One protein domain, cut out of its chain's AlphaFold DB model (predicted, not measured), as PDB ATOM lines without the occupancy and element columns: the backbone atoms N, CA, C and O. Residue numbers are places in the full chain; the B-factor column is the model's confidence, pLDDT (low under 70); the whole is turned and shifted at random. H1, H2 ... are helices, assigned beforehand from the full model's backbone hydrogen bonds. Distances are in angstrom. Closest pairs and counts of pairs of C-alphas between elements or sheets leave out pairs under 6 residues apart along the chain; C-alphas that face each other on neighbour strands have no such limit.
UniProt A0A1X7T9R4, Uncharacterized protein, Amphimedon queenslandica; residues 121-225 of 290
ATOM      1  N   GLU A 121     -28.887  22.225 -20.750       82.81
ATOM      2  CA  GLU A 121     -27.748  22.807 -21.458       82.81
ATOM      3  C   GLU A 121     -27.953  22.725 -22.977       82.81
ATOM      4  O   GLU A 121     -27.717  23.706 -23.672       82.81
ATOM      5  N   LEU A 122     -28.533  21.633 -23.496       86.00
ATOM      6  CA  LEU A 122     -28.893  21.520 -24.920       86.00
ATOM      7  C   LEU A 122     -29.924  22.580 -25.342       86.00
ATOM      8  O   LEU A 122     -29.803  23.171 -26.418       86.00
ATOM      9  N   LYS A 123     -30.876  22.909 -24.457       85.75
ATOM     10  CA  LYS A 123     -31.856  23.981 -24.704       85.75
ATOM     11  C   LYS A 123     -31.204  25.357 -24.846       85.75
ATOM     12  O   LYS A 123     -31.716  26.184 -25.598       85.75
ATOM     13  N   ALA A 124     -30.075  25.612 -24.178       86.12
ATOM     14  CA  ALA A 124     -29.339  26.871 -24.325       86.12
ATOM     15  C   ALA A 124     -28.807  27.058 -25.759       86.12
ATOM     16  O   ALA A 124     -28.816  28.172 -26.282       86.12
ATOM     17  N   TYR A 125     -28.472  25.955 -26.431       87.88
ATOM     18  CA  TYR A 125     -28.104  25.924 -27.849       87.88
ATOM     19  C   TYR A 125     -29.311  25.975 -28.801       87.88
ATOM     20  O   TYR A 125     -29.152  25.861 -30.015       87.88
ATOM     21  N   GLY A 126     -30.524  26.176 -28.276       85.56
ATOM     22  CA  GLY A 126     -31.760  26.220 -29.054       85.56
ATOM     23  C   GLY A 126     -32.234  24.853 -29.546       85.56
ATOM     24  O   GLY A 126     -33.056  24.818 -30.457       85.56
ATOM     25  N   LEU A 127     -31.701  23.761 -28.986       86.25
ATOM     26  CA  LEU A 127     -32.085  22.389 -29.300       86.25
ATOM     27  C   LEU A 127     -32.910  21.844 -28.131       86.25
ATOM     28  O   LEU A 127     -32.353  21.542 -27.079       86.25
ATOM     29  N   ASP A 128     -34.226  21.754 -28.289       87.00
ATOM     30  CA  ASP A 128     -35.091  21.034 -27.353       87.00
ATOM     31  C   ASP A 128     -35.349  19.592 -27.821       87.00
ATOM     32  O   ASP A 128     -34.854  19.155 -28.862       87.00
ATOM     33  N   GLU A 129     -36.062  18.824 -26.999       83.56
ATOM     34  CA  GLU A 129     -36.303  17.408 -27.260       83.56
ATOM     35  C   GLU A 129     -37.180  17.185 -28.496       83.56
ATOM     36  O   GLU A 129     -36.861  16.332 -29.322       83.56
ATOM     37  N   GLU A 130     -38.249  17.968 -28.645       83.38
ATOM     38  CA  GLU A 130     -39.194  17.863 -29.762       83.38
ATOM     39  C   GLU A 130     -38.486  18.144 -31.087       83.38
ATOM     40  O   GLU A 130     -38.548  17.338 -32.018       83.38
ATOM     41  N   LEU A 131     -37.719  19.231 -31.132       83.62
ATOM     42  CA  LEU A 131     -36.960  19.634 -32.302       83.62
ATOM     43  C   LEU A 131     -35.830  18.659 -32.622       83.62
ATOM     44  O   LEU A 131     -35.590  18.358 -33.789       83.62
ATOM     45  N   LEU A 132     -35.146  18.122 -31.608       85.19
ATOM     46  CA  LEU A 132     -34.132  17.091 -31.816       85.19
ATOM     47  C   LEU A 132     -34.740  15.866 -32.497       85.19
ATOM     48  O   LEU A 132     -34.177  15.368 -33.475       85.19
ATOM     49  N   VAL A 133     -35.880  15.386 -31.994       82.69
ATOM     50  CA  VAL A 133     -36.586  14.238 -32.569       82.69
ATOM     51  C   VAL A 133     -37.028  14.541 -33.995       82.69
ATOM     52  O   VAL A 133     -36.815  13.710 -34.878       82.69
ATOM     53  N   GLU A 134     -37.568  15.731 -34.249       83.44
ATOM     54  CA  GLU A 134     -38.010  16.138 -35.579       83.44
ATOM     55  C   GLU A 134     -36.848  16.182 -36.582       83.44
ATOM     56  O   GLU A 134     -36.911  15.536 -37.634       83.44
ATOM     57  N   VAL A 135     -35.746  16.855 -36.231       82.88
ATOM     58  CA  VAL A 135     -34.530  16.929 -37.056       82.88
ATOM     59  C   VAL A 135     -33.965  15.528 -37.297       82.88
ATOM     60  O   VAL A 135     -33.606  15.184 -38.425       82.88
ATOM     61  N   PHE A 136     -33.928  14.676 -36.271       86.50
ATOM     62  CA  PHE A 136     -33.450  13.303 -36.408       86.50
ATOM     63  C   PHE A 136     -34.328  12.472 -37.355       86.50
ATOM     64  O   PHE A 136     -33.810  11.786 -38.242       86.50
ATOM     65  N   SER A 137     -35.652  12.557 -37.217       82.75
ATOM     66  CA  SER A 137     -36.607  11.883 -38.099       82.75
ATOM     67  C   SER A 137     -36.496  12.364 -39.545       82.75
ATOM     68  O   SER A 137     -36.530  11.536 -40.453       82.75
ATOM     69  N   GLN A 138     -36.308  13.663 -39.785       81.31
ATOM     70  CA  GLN A 138     -36.104  14.191 -41.137       81.31
ATOM     71  C   GLN A 138     -34.821  13.659 -41.779       81.31
ATOM     72  O   GLN A 138     -34.858  13.188 -42.917       81.31
ATOM     73  N   VAL A 139     -33.707  13.654 -41.036       82.06
ATOM     74  CA  VAL A 139     -32.418  13.119 -41.508       82.06
ATOM     75  C   VAL A 139     -32.513  11.625 -41.833       82.06
ATOM     76  O   VAL A 139     -31.890  11.157 -42.788       82.06
ATOM     77  N   LEU A 140     -33.293  10.864 -41.060       79.50
ATOM     78  CA  LEU A 140     -33.537   9.445 -41.324       79.50
ATOM     79  C   LEU A 140     -34.423   9.204 -42.548       79.50
ATOM     80  O   LEU A 140     -34.146   8.286 -43.317       79.50
ATOM     81  N   LEU A 141     -35.478  10.002 -42.715       77.44
ATOM     82  CA  LEU A 141     -36.435   9.874 -43.815       77.44
ATOM     83  C   LEU A 141     -35.913  10.461 -45.134       77.44
ATOM     84  O   LEU A 141     -36.503  10.199 -46.176       77.44
ATOM     85  N   GLY A 142     -34.820  11.232 -45.101       69.00
ATOM     86  CA  GLY A 142     -34.209  11.822 -46.292       69.00
ATOM     87  C   GLY A 142     -35.104  12.851 -46.982       69.00
ATOM     88  O   GLY A 142     -35.061  12.956 -48.203       69.00
ATOM     89  N   LYS A 143     -35.941  13.572 -46.221       66.19
ATOM     90  CA  LYS A 143     -36.812  14.614 -46.783       66.19
ATOM     91  C   LYS A 143     -35.967  15.722 -47.426       66.19
ATOM     92  O   LYS A 143     -34.975  16.149 -46.840       66.19
ATOM     93  N   GLU A 144     -36.368  16.163 -48.620       54.75
ATOM     94  CA  GLU A 144     -35.618  17.132 -49.437       54.75
ATOM     95  C   GLU A 144     -35.669  18.570 -48.903       54.75
ATOM     96  O   GLU A 144     -34.757  19.344 -49.182       54.75
ATOM     97  N   GLU A 145     -36.680  18.921 -48.105       57.38
ATOM     98  CA  GLU A 145     -36.757  20.220 -47.433       57.38
ATOM     99  C   GLU A 145     -36.255  20.096 -45.987       57.38
ATOM    100  O   GLU A 145     -36.965  19.554 -45.132       57.38
ATOM    101  N   PRO A 146     -35.025  20.552 -45.688       61.91
ATOM    102  CA  PRO A 146     -34.507  20.522 -44.330       61.91
ATOM    103  C   PRO A 146     -35.211  21.575 -43.467       61.91
ATOM    104  O   PRO A 146     -35.389  22.719 -43.891       61.91
ATOM    105  N   LEU A 147     -35.541  21.214 -42.222       64.81
ATOM    106  CA  LEU A 147     -35.860  22.180 -41.167       64.81
ATOM    107  C   LEU A 147     -34.837  23.321 -41.172       64.81
ATOM    108  O   LEU A 147     -33.636  23.097 -40.997       64.81
ATOM    109  N   VAL A 148     -35.317  24.553 -41.343       67.50
ATOM    110  CA  VAL A 148     -34.487  25.757 -41.233       67.50
ATOM    111  C   VAL A 148     -34.246  26.032 -39.753       67.50
ATOM    112  O   VAL A 148     -34.872  26.889 -39.137       67.50
ATOM    113  N   TRP A 149     -33.335  25.267 -39.167       78.62
ATOM    114  CA  TRP A 149     -32.889  25.444 -37.796       78.62
ATOM    115  C   TRP A 149     -31.365  25.426 -37.719       78.62
ATOM    116  O   TRP A 149     -30.689  24.779 -38.520       78.62
ATOM    117  N   ARG A 150     -30.812  26.179 -36.765       77.06
ATOM    118  CA  ARG A 150     -29.373  26.261 -36.503       77.06
ATOM    119  C   ARG A 150     -29.115  26.349 -35.006       77.06
ATOM    120  O   ARG A 150     -29.880  26.990 -34.283       77.06
ATOM    121  N   LEU A 151     -27.994  25.770 -34.578       85.06
ATOM    122  CA  LEU A 151     -27.489  25.909 -33.214       85.06
ATOM    123  C   LEU A 151     -27.300  27.385 -32.843       85.06
ATOM    124  O   LEU A 151     -26.773  28.186 -33.620       85.06
ATOM    125  N   ARG A 152     -27.702  27.738 -31.622       86.00
ATOM    126  CA  ARG A 152     -27.398  29.037 -31.016       86.00
ATOM    127  C   ARG A 152     -26.009  28.977 -30.388       86.00
ATOM    128  O   ARG A 152     -25.841  28.434 -29.303       86.00
ATOM    129  N   GLY A 153     -25.025  29.558 -31.067       85.31
ATOM    130  CA  GLY A 153     -23.639  29.608 -30.597       85.31
ATOM    131  C   GLY A 153     -22.785  28.430 -31.068       85.31
ATOM    132  O   GLY A 153     -23.200  27.636 -31.910       85.31
ATOM    133  N   VAL A 154     -21.557  28.358 -30.549       86.44
ATOM    134  CA  VAL A 154     -20.574  27.327 -30.913       86.44
ATOM    135  C   VAL A 154     -20.655  26.180 -29.902       86.44
ATOM    136  O   VAL A 154     -20.473  26.437 -28.709       86.44
ATOM    137  N   PRO A 155     -20.936  24.940 -30.336       90.50
ATOM    138  CA  PRO A 155     -21.029  23.801 -29.429       90.50
ATOM    139  C   PRO A 155     -19.675  23.492 -28.774       90.50
ATOM    140  O   PRO A 155     -18.630  23.480 -29.429       90.50
ATOM    141  N   ASP A 156     -19.705  23.249 -27.466       92.00
ATOM    142  CA  ASP A 156     -18.552  22.845 -26.663       92.00
ATOM    143  C   ASP A 156     -18.547  21.323 -26.411       92.00
ATOM    144  O   ASP A 156     -19.396  20.571 -26.904       92.00
ATOM    145  N   CYS A 157     -17.549  20.825 -25.678       91.38
ATOM    146  CA  CYS A 157     -17.478  19.399 -25.356       91.38
ATOM    147  C   CYS A 157     -18.684  18.927 -24.519       91.38
ATOM    148  O   CYS A 157     -19.138  17.797 -24.703       91.38
ATOM    149  N   GLY A 158     -19.219  19.776 -23.639       90.88
ATOM    150  CA  GLY A 158     -20.377  19.510 -22.787       90.88
ATOM    151  C   GLY A 158     -21.650  19.293 -23.597       90.88
ATOM    152  O   GLY A 158     -22.343  18.296 -23.387       90.88
ATOM    153  N   PHE A 159     -21.888  20.140 -24.600       93.38
ATOM    154  CA  PHE A 159     -22.965  19.973 -25.571       93.38
ATOM    155  C   PHE A 159     -22.939  18.573 -26.195       93.38
ATOM    156  O   PHE A 159     -23.945  17.862 -26.188       93.38
ATOM    157  N   TYR A 160     -21.782  18.133 -26.697       93.75
ATOM    158  CA  TYR A 160     -21.668  16.819 -27.331       93.75
ATOM    159  C   TYR A 160     -21.736  15.656 -26.349       93.75
ATOM    160  O   TYR A 160     -22.250  14.600 -26.716       93.75
ATOM    161  N   GLN A 161     -21.250  15.822 -25.120       92.00
ATOM    162  CA  GLN A 161     -21.403  14.821 -24.063       92.00
ATOM    163  C   GLN A 161     -22.884  14.574 -23.760       92.00
ATOM    164  O   GLN A 161     -23.329  13.424 -23.778       92.00
ATOM    165  N   ASP A 162     -23.659  15.640 -23.565       91.19
ATOM    166  CA  ASP A 162     -25.088  15.549 -23.257       91.19
ATOM    167  C   ASP A 162     -25.897  15.031 -24.434       91.19
ATOM    168  O   ASP A 162     -26.729  14.133 -24.278       91.19
ATOM    169  N   LEU A 163     -25.621  15.561 -25.626       91.88
ATOM    170  CA  LEU A 163     -26.280  15.128 -26.843       91.88
ATOM    171  C   LEU A 163     -26.007  13.646 -27.093       91.88
ATOM    172  O   LEU A 163     -26.938  12.878 -27.307       91.88
ATOM    173  N   HIS A 164     -24.746  13.214 -27.036       92.19
ATOM    174  CA  HIS A 164     -24.395  11.816 -27.271       92.19
ATOM    175  C   HIS A 164     -25.015  10.902 -26.214       92.19
ATOM    176  O   HIS A 164     -25.560   9.850 -26.552       92.19
ATOM    177  N   TYR A 165     -24.996  11.312 -24.943       89.12
ATOM    178  CA  TYR A 165     -25.658  10.575 -23.874       89.12
ATOM    179  C   TYR A 165     -27.151  10.401 -24.170       89.12
ATOM    180  O   TYR A 165     -27.631   9.264 -24.211       89.12
ATOM    181  N   PHE A 166     -27.864  11.486 -24.483       87.75
ATOM    182  CA  PHE A 166     -29.277  11.436 -24.855       87.75
ATOM    183  C   PHE A 166     -29.511  10.517 -26.061       87.75
ATOM    184  O   PHE A 166     -30.320   9.592 -25.989       87.75
ATOM    185  N   MET A 167     -28.729  10.672 -27.131       86.88
ATOM    186  CA  MET A 167     -28.831   9.863 -28.350       86.88
ATOM    187  C   MET A 167     -28.537   8.374 -28.122       86.88
ATOM    188  O   MET A 167     -28.977   7.543 -28.910       86.88
ATOM    189  N   THR A 168     -27.811   7.980 -27.074       84.38
ATOM    190  CA  THR A 168     -27.604   6.550 -26.755       84.38
ATOM    191  C   THR A 168     -28.730   5.944 -25.920       84.38
ATOM    192  O   THR A 168     -28.899   4.721 -25.913       84.38
ATOM    193  N   LYS A 169     -29.491   6.780 -25.210       81.12
ATOM    194  CA  LYS A 169     -30.589   6.366 -24.326       81.12
ATOM    195  C   LYS A 169     -31.965   6.533 -24.970       81.12
ATOM    196  O   LYS A 169     -32.888   5.816 -24.591       81.12
ATOM    197  N   CYS A 170     -32.088   7.430 -25.945       79.00
ATOM    198  CA  CYS A 170     -33.333   7.722 -26.633       79.00
ATOM    199  C   CYS A 170     -33.846   6.475 -27.394       79.00
ATOM    200  O   CYS A 170     -33.111   5.865 -28.181       79.00
ATOM    201  N   PRO A 171     -35.112   6.061 -27.196       74.19
ATOM    202  CA  PRO A 171     -35.681   4.914 -27.901       74.19
ATOM    203  C   PRO A 171     -35.649   5.058 -29.429       74.19
ATOM    204  O   PRO A 171     -35.387   4.075 -30.124       74.19
ATOM    205  N   LEU A 172     -35.843   6.278 -29.944       71.50
ATOM    206  CA  LEU A 172     -35.870   6.597 -31.380       71.50
ATOM    207  C   LEU A 172     -34.538   6.310 -32.084       71.50
ATOM    208  O   LEU A 172     -34.498   5.916 -33.248       71.50
ATOM    209  N   THR A 173     -33.431   6.468 -31.370       75.06
ATOM    210  CA  THR A 173     -32.072   6.295 -31.893       75.06
ATOM    211  C   THR A 173     -31.495   4.922 -31.540       75.06
ATOM    212  O   THR A 173     -30.485   4.511 -32.107       75.06
ATOM    213  N   SER A 174     -32.151   4.166 -30.653       71.81
ATOM    214  CA  SER A 174     -31.662   2.887 -30.114       71.81
ATOM    215  C   SER A 174     -31.448   1.781 -31.160       71.81
ATOM    216  O   SER A 174     -30.640   0.868 -30.951       71.81
ATOM    217  N   THR A 175     -32.166   1.861 -32.283       75.88
ATOM    218  CA  THR A 175     -32.077   0.958 -33.443       75.88
ATOM    219  C   THR A 175     -31.325   1.582 -34.620       75.88
ATOM    220  O   THR A 175     -31.103   0.910 -35.628       75.88
ATOM    221  N   SER A 176     -30.920   2.848 -34.498       83.00
ATOM    222  CA  SER A 176     -30.260   3.597 -35.562       83.00
ATOM    223  C   SER A 176     -28.796   3.198 -35.711       83.00
ATOM    224  O   SER A 176     -28.107   2.847 -34.752       83.00
ATOM    225  N   THR A 177     -28.297   3.265 -36.943       88.69
ATOM    226  CA  THR A 177     -26.892   2.959 -37.228       88.69
ATOM    227  C   THR A 177     -25.981   4.115 -36.809       88.69
ATOM    228  O   THR A 177     -26.402   5.274 -36.792       88.69
ATOM    229  N   LYS A 178     -24.696   3.825 -36.551       90.88
ATOM    230  CA  LYS A 178     -23.673   4.867 -36.325       90.88
ATOM    231  C   LYS A 178     -23.630   5.883 -37.475       90.88
ATOM    232  O   LYS A 178     -23.453   7.069 -37.237       90.88
ATOM    233  N   VAL A 179     -23.853   5.426 -38.711       90.31
ATOM    234  CA  VAL A 179     -23.939   6.281 -39.907       90.31
ATOM    235  C   VAL A 179     -25.126   7.239 -39.808       90.31
ATOM    236  O   VAL A 179     -24.957   8.428 -40.043       90.31
ATOM    237  N   SER A 180     -26.311   6.750 -39.434       89.00
ATOM    238  CA  SER A 180     -27.520   7.572 -39.286       89.00
ATOM    239  C   SER A 180     -27.357   8.651 -38.214       89.00
ATOM    240  O   SER A 180     -27.638   9.819 -38.463       89.00
ATOM    241  N   ILE A 181     -26.837   8.272 -37.045       91.00
ATOM    242  CA  ILE A 181     -26.568   9.217 -35.952       91.00
ATOM    243  C   ILE A 181     -25.470  10.210 -36.365       91.00
ATOM    244  O   ILE A 181     -25.561  11.399 -36.084       91.00
ATOM    245  N   GLY A 182     -24.466   9.743 -37.105       91.31
ATOM    246  CA  GLY A 182     -23.442  10.588 -37.704       91.31
ATOM    247  C   GLY A 182     -23.987  11.634 -38.675       91.31
ATOM    248  O   GLY A 182     -23.579  12.789 -38.609       91.31
ATOM    249  N   LYS A 183     -24.941  11.259 -39.540       90.38
ATOM    250  CA  LYS A 183     -25.614  12.201 -40.453       90.38
ATOM    251  C   LYS A 183     -26.350  13.278 -39.667       90.38
ATOM    252  O   LYS A 183     -26.285  14.441 -40.036       90.38
ATOM    253  N   PHE A 184     -27.002  12.890 -38.574       90.31
ATOM    254  CA  PHE A 184     -27.662  13.839 -37.690       90.31
ATOM    255  C   PHE A 184     -26.669  14.826 -37.065       90.31
ATOM    256  O   PHE A 184     -26.904  16.026 -37.140       90.31
ATOM    257  N   TYR A 185     -25.527  14.362 -36.542       91.69
ATOM    258  CA  TYR A 185     -24.498  15.270 -36.019       91.69
ATOM    259  C   TYR A 185     -24.010  16.271 -37.071       91.69
ATOM    260  O   TYR A 185     -23.833  17.446 -36.768       91.69
ATOM    261  N   MET A 186     -23.841  15.827 -38.317       89.31
ATOM    262  CA  MET A 186     -23.462  16.715 -39.418       89.31
ATOM    263  C   MET A 186     -24.568  17.704 -39.807       89.31
ATOM    264  O   MET A 186     -24.255  18.792 -40.273       89.31
ATOM    265  N   ALA A 187     -25.839  17.335 -39.633       87.31
ATOM    266  CA  ALA A 187     -26.971  18.209 -39.927       87.31
ATOM    267  C   ALA A 187     -27.116  19.337 -38.895       87.31
ATOM    268  O   ALA A 187     -27.468  20.454 -39.260       87.31
ATOM    269  N   ILE A 188     -26.823  19.062 -37.620       87.69
ATOM    270  CA  ILE A 188     -26.912  20.072 -36.553       87.69
ATOM    271  C   ILE A 188     -25.678  20.978 -36.483       87.69
ATOM    272  O   ILE A 188     -25.803  22.132 -36.084       87.69
ATOM    273  N   ASP A 189     -24.497  20.480 -36.866       88.06
ATOM    274  CA  ASP A 189     -23.252  21.249 -36.872       88.06
ATOM    275  C   ASP A 189     -22.549  21.169 -38.230       88.06
ATOM    276  O   ASP A 189     -21.878  20.191 -38.582       88.06
ATOM    277  N   THR A 190     -22.639  22.272 -38.968       84.81
ATOM    278  CA  THR A 190     -22.031  22.424 -40.288       84.81
ATOM    279  C   THR A 190     -20.506  22.347 -40.261       84.81
ATOM    280  O   THR A 190     -19.915  22.062 -41.298       84.81
ATOM    281  N   ASN A 191     -19.835  22.548 -39.118       85.62
ATOM    282  CA  ASN A 191     -18.377  22.393 -39.031       85.62
ATOM    283  C   ASN A 191     -17.942  20.937 -39.241       85.62
ATOM    284  O   ASN A 191     -16.898  20.679 -39.849       85.62
ATOM    285  N   LEU A 192     -18.765  19.974 -38.809       86.62
ATOM    286  CA  LEU A 192     -18.541  18.551 -39.075       86.62
ATOM    287  C   LEU A 192     -18.696  18.235 -40.567       86.62
ATOM    288  O   LEU A 192     -17.936  17.430 -41.109       86.62
ATOM    289  N   GLN A 193     -19.639  18.899 -41.243       81.56
ATOM    290  CA  GLN A 193     -19.838  18.775 -42.686       81.56
ATOM    291  C   GLN A 193     -18.715  19.443 -43.490       81.56
ATOM    292  O   GLN A 193     -18.184  18.832 -44.415       81.56
ATOM    293  N   ALA A 194     -18.313  20.659 -43.115       79.06
ATOM    294  CA  ALA A 194     -17.275  21.443 -43.789       79.06
ATOM    295  C   ALA A 194     -15.917  20.731 -43.811       79.06
ATOM    296  O   ALA A 194     -15.106  20.942 -44.708       79.06
ATOM    297  N   ARG A 195     -15.679  19.829 -42.853       74.56
ATOM    298  CA  ARG A 195     -14.492  18.973 -42.822       74.56
ATOM    299  C   ARG A 195     -14.497  17.805 -43.803       74.56
ATOM    300  O   ARG A 195     -13.518  17.061 -43.841       74.56
ATOM    301  N   GLY A 196     -15.585  17.587 -44.535       68.31
ATOM    302  CA  GLY A 196     -15.742  16.409 -45.385       68.31
ATOM    303  C   GLY A 196     -15.748  15.103 -44.587       68.31
ATOM    304  O   GLY A 196     -15.410  14.048 -45.128       68.31
ATOM    305  N   LEU A 197     -16.098  15.144 -43.292       79.25
ATOM    306  CA  LEU A 197     -16.216  13.925 -42.498       79.25
ATOM    307  C   LEU A 197     -17.322  13.057 -43.092       79.25
ATOM    308  O   LEU A 197     -18.442  13.508 -43.313       79.25
ATOM    309  N   ARG A 198     -17.024  11.775 -43.313       88.06
ATOM    310  CA  ARG A 198     -18.083  10.794 -43.553       88.06
ATOM    311  C   ARG A 198     -18.932  10.663 -42.281       88.06
ATOM    312  O   ARG A 198     -18.379  10.777 -41.182       88.06
ATOM    313  N   PRO A 199     -20.237  10.366 -42.386       90.94
ATOM    314  CA  PRO A 199     -21.108  10.270 -41.216       90.94
ATOM    315  C   PRO A 199     -20.595   9.324 -40.119       90.94
ATOM    316  O   PRO A 199     -20.645   9.646 -38.937       90.94
ATOM    317  N   ASP A 200     -20.021   8.177 -40.477       91.25
ATOM    318  CA  ASP A 200     -19.442   7.239 -39.510       91.25
ATOM    319  C   ASP A 200     -18.221   7.807 -38.767       91.25
ATOM    320  O   ASP A 200     -17.996   7.486 -37.596       91.25
ATOM    321  N   ASN A 201     -17.445   8.671 -39.424       91.12
ATOM    322  CA  ASN A 201     -16.325   9.376 -38.810       91.12
ATOM    323  C   ASN A 201     -16.810  10.506 -37.902       91.12
ATOM    324  O   ASN A 201     -16.261  10.665 -36.814       91.12
ATOM    325  N   ALA A 202     -17.856  11.237 -38.303       92.50
ATOM    326  CA  ALA A 202     -18.499  12.236 -37.451       92.50
ATOM    327  C   ALA A 202     -19.020  11.588 -36.159       92.50
ATOM    328  O   ALA A 202     -18.705  12.053 -35.067       92.50
ATOM    329  N   TYR A 203     -19.699  10.440 -36.259       94.12
ATOM    330  CA  TYR A 203     -20.120   9.675 -35.083       94.12
ATOM    331  C   TYR A 203     -18.938   9.300 -34.179       94.12
ATOM    332  O   TYR A 203     -18.981   9.569 -32.984       94.12
ATOM    333  N   ARG A 204     -17.869   8.708 -34.733       93.44
ATOM    334  CA  ARG A 204     -16.681   8.297 -33.958       93.44
ATOM    335  C   ARG A 204     -15.926   9.475 -33.343       93.44
ATOM    336  O   ARG A 204     -15.240   9.317 -32.335       93.44
ATOM    337  N   PHE A 205     -15.982  10.645 -33.966       92.81
ATOM    338  CA  PHE A 205     -15.417  11.871 -33.417       92.81
ATOM    339  C   PHE A 205     -16.209  12.332 -32.189       92.81
ATOM    340  O   PHE A 205     -15.619  12.491 -31.122       92.81
ATOM    341  N   ILE A 206     -17.536  12.419 -32.301       94.31
ATOM    342  CA  ILE A 206     -18.409  12.784 -31.179       94.31
ATOM    343  C   ILE A 206     -18.362  11.739 -30.055       94.31
ATOM    344  O   ILE A 206     -18.268  12.110 -28.892       94.31
ATOM    345  N   GLU A 207     -18.340  10.441 -30.378       94.38
ATOM    346  CA  GLU A 207     -18.185   9.341 -29.405       94.38
ATOM    347  C   GLU A 207     -16.893   9.505 -28.582       94.38
ATOM    348  O   GLU A 207     -16.903   9.325 -27.364       94.38
ATOM    349  N   ARG A 208     -15.788   9.924 -29.215       93.19
ATOM    350  CA  ARG A 208     -14.525  10.216 -28.516       93.19
ATOM    351  C   ARG A 208     -14.615  11.445 -27.619       93.19
ATOM    352  O   ARG A 208     -14.088  11.396 -26.518       93.19
ATOM    353  N   ILE A 209     -15.277  12.519 -28.053       92.31
ATOM    354  CA  ILE A 209     -15.491  13.708 -27.209       92.31
ATOM    355  C   ILE A 209     -16.333  13.333 -25.987       92.31
ATOM    356  O   ILE A 209     -15.944  13.625 -24.855       92.31
ATOM    357  N   ALA A 210     -17.439  12.622 -26.216       91.56
ATOM    358  CA  ALA A 210     -18.392  12.230 -25.187       91.56
ATOM    359  C   ALA A 210     -17.793  11.295 -24.124       91.56
ATOM    360  O   ALA A 210     -18.207  11.329 -22.971       91.56
ATOM    361  N   THR A 211     -16.819  10.468 -24.509       90.12
ATOM    362  CA  THR A 211     -16.117   9.538 -23.605       90.12
ATOM    363  C   THR A 211     -14.794  10.086 -23.068       90.12
ATOM    364  O   THR A 211     -14.131   9.417 -22.277       90.12
ATOM    365  N   SER A 212     -14.386  11.286 -23.487       88.81
ATOM    366  CA  SER A 212     -13.157  11.914 -23.007       88.81
ATOM    367  C   SER A 212     -13.337  12.557 -21.632       88.81
ATOM    368  O   SER A 212     -14.414  13.036 -21.288       88.81
ATOM    369  N   ASN A 213     -12.236  12.673 -20.887       88.38
ATOM    370  CA  ASN A 213     -12.181  13.421 -19.626       88.38
ATOM    371  C   ASN A 213     -11.966  14.932 -19.843       88.38
ATOM    372  O   ASN A 213     -11.425  15.613 -18.971       88.38
ATOM    373  N   GLN A 214     -12.302  15.464 -21.023       86.38
ATOM    374  CA  GLN A 214     -12.154  16.894 -21.277       86.38
ATOM    375  C   GLN A 214     -13.166  17.698 -20.446       86.38
ATOM    376  O   GLN A 214     -14.315  17.267 -20.301       86.38
ATOM    377  N   PRO A 215     -12.773  18.878 -19.928       89.81
ATOM    378  CA  PRO A 215     -13.708  19.787 -19.278       89.81
ATOM    379  C   PRO A 215     -14.881  20.119 -20.203       89.81
ATOM    380  O   PRO A 215     -14.676  20.352 -21.395       89.81
ATOM    381  N   ARG A 216     -16.098  20.172 -19.656       88.81
ATOM    382  CA  ARG A 216     -17.339  20.382 -20.426       88.81
ATOM    383  C   ARG A 216     -17.300  21.664 -21.263       88.81
ATOM    384  O   ARG A 216     -17.606  21.642 -22.443       88.81
ATOM    385  N   ASN A 217     -16.793  22.744 -20.686       89.12
ATOM    386  CA  ASN A 217     -16.632  24.045 -21.335       89.12
ATOM    387  C   ASN A 217     -15.451  24.130 -22.326       89.12
ATOM    388  O   ASN A 217     -15.096  25.223 -22.770       89.12
ATOM    389  N   SER A 218     -14.788  23.013 -22.644       89.69
ATOM    390  CA  SER A 218     -13.689  23.012 -23.611       89.69
ATOM    391  C   SER A 218     -14.199  23.242 -25.025       89.69
ATOM    392  O   SER A 218     -15.185  22.644 -25.455       89.69
ATOM    393  N   ILE A 219     -13.463  24.061 -25.775       88.06
ATOM    394  CA  ILE A 219     -13.717  24.276 -27.196       88.06
ATOM    395  C   ILE A 219     -13.464  22.975 -27.955       88.06
ATOM    396  O   ILE A 219     -12.407  22.346 -27.817       88.06
ATOM    397  N   VAL A 220     -14.418  22.606 -28.806       88.12
ATOM    398  CA  VAL A 220     -14.284  21.452 -29.687       88.12
ATOM    399  C   VAL A 220     -13.258  21.783 -30.756       88.12
ATOM    400  O   VAL A 220     -13.464  22.619 -31.635       88.12
ATOM    401  N   LYS A 221     -12.117  21.104 -30.675       86.06
ATOM    402  CA  LYS A 221     -11.092  21.173 -31.710       86.06
ATOM    403  C   LYS A 221     -11.524  20.294 -32.852       86.06
ATOM    404  O   LYS A 221     -11.258  19.092 -32.878       86.06
ATOM    405  N   TYR A 222     -12.198  20.910 -33.808       80.44
ATOM    406  CA  TYR A 222     -12.509  20.211 -35.029       80.44
ATOM    407  C   TYR A 222     -11.204  19.814 -35.716       80.44
ATOM    408  O   TYR A 222     -11.210  18.765 -36.353       80.44
ATOM    409  N   GLY A 223     -10.123  20.610 -35.649       71.50
ATOM    410  CA  GLY A 223      -8.930  20.506 -36.511       71.50
ATOM    411  C   GLY A 223      -8.965  21.461 -37.730       71.50
ATOM    412  O   GLY A 223      -8.388  21.151 -38.772       71.50
ATOM    413  N   LEU A 224      -9.821  22.502 -37.688       62.62
ATOM    414  CA  LEU A 224     -10.058  23.468 -38.782       62.62
ATOM    415  C   LEU A 224      -9.035  24.614 -38.735       62.62
ATOM    416  O   LEU A 224      -9.083  25.510 -39.580       62.62
ATOM    417  N   GLU A 225      -8.147  24.601 -37.739       64.75
ATOM    418  CA  GLU A 225      -7.284  25.723 -37.391       64.75
ATOM    419  C   GLU A 225      -6.377  26.109 -38.569       64.75
ATOM    420  O   GLU A 225      -6.274  27.292 -38.883       64.75
TER     421      GLU A 225
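This is residues 121 to 225 of the 290 residues of an uncharacterized protein of Amphimedon queenslandica (UniProt A0A1X7T9R4). A compact knot of crossed helices: H4 lies between H2 on one side and H6 on the other, both crossing it, and H3 crosses the last part of H6. Short H1 packs on H3, short H5 makes a corner at the end of H4, and two long loop stretches, residues 142 to 156 and 212 to 225, run round the outside. The printed part has 105 residues with six named helices, H1 to H6 in order, and no named strand; the class is all helix. The whole is compact, with a radius of gyration of the C-alphas of 12.8 A, and rounded, spanning 34 by 27 by 26 A.

H6, residues 199 to 211, is one of the three longest helices. With residues 199 to 203 alone it touches H4, residues 178 to 188, about perpendicular at 84 degrees; the closest C-alphas, of Gly 182 and Pro 199, are 4.2 A apart. With residues 206 to 211 alone H6 touches H3, residues 157 to 169, only just about perpendicular at 73 degrees; the closest C-alphas, of Gln 161 and Ala 210, are 4.1 A apart. H3 and H4 are close but not clearly touching, at 8.0 A between the C-alphas of Met 167 and Ile 181. H4 is the hub, touching three helices. H2, residues 129 to 141, touches it with residues 135 to 140 alone, at a steep tilt of 61 degrees, opposite ways; the C-alphas of Phe 136 and Phe 184 are the closest, at 6.0 A. H5, residues 190 to 194, and H4 touch only at the corner, closest at Met 186 and Leu 192, whose C-alphas are 5.3 A apart. H1, residues 121 to 124, touches residues 159 to 163 of H3, with the C-alphas of Leu 122 and Phe 159 closest at 6.2 A. H2 and H3 are near each other, while H2 and H6 are apart. In H2 to H6 every O i to N i+4 pair is within hydrogen-bond range; H1 is too short for such a pair.

H1 begins at C-alpha 121, (-27.748, 22.807, -21.458), and is 5.2 A long. H2 measures 18.2 A, H3 18.5 A, H4 15.5 A and H5 6.0 A from first to last C-alpha. H6, 18.3 A, ends at C-alpha 211, (-16.117, 9.538, -23.605).

The two C-alphas farthest apart, of Glu 144 and Asn 213, are 38.1 A apart. The printed part has no cut. The link from H2 to H3, 15 residues, is long. The mean pLDDT of the printed part is 84.2; residues 142 to 148, 196, and 224 to 225 are under 70.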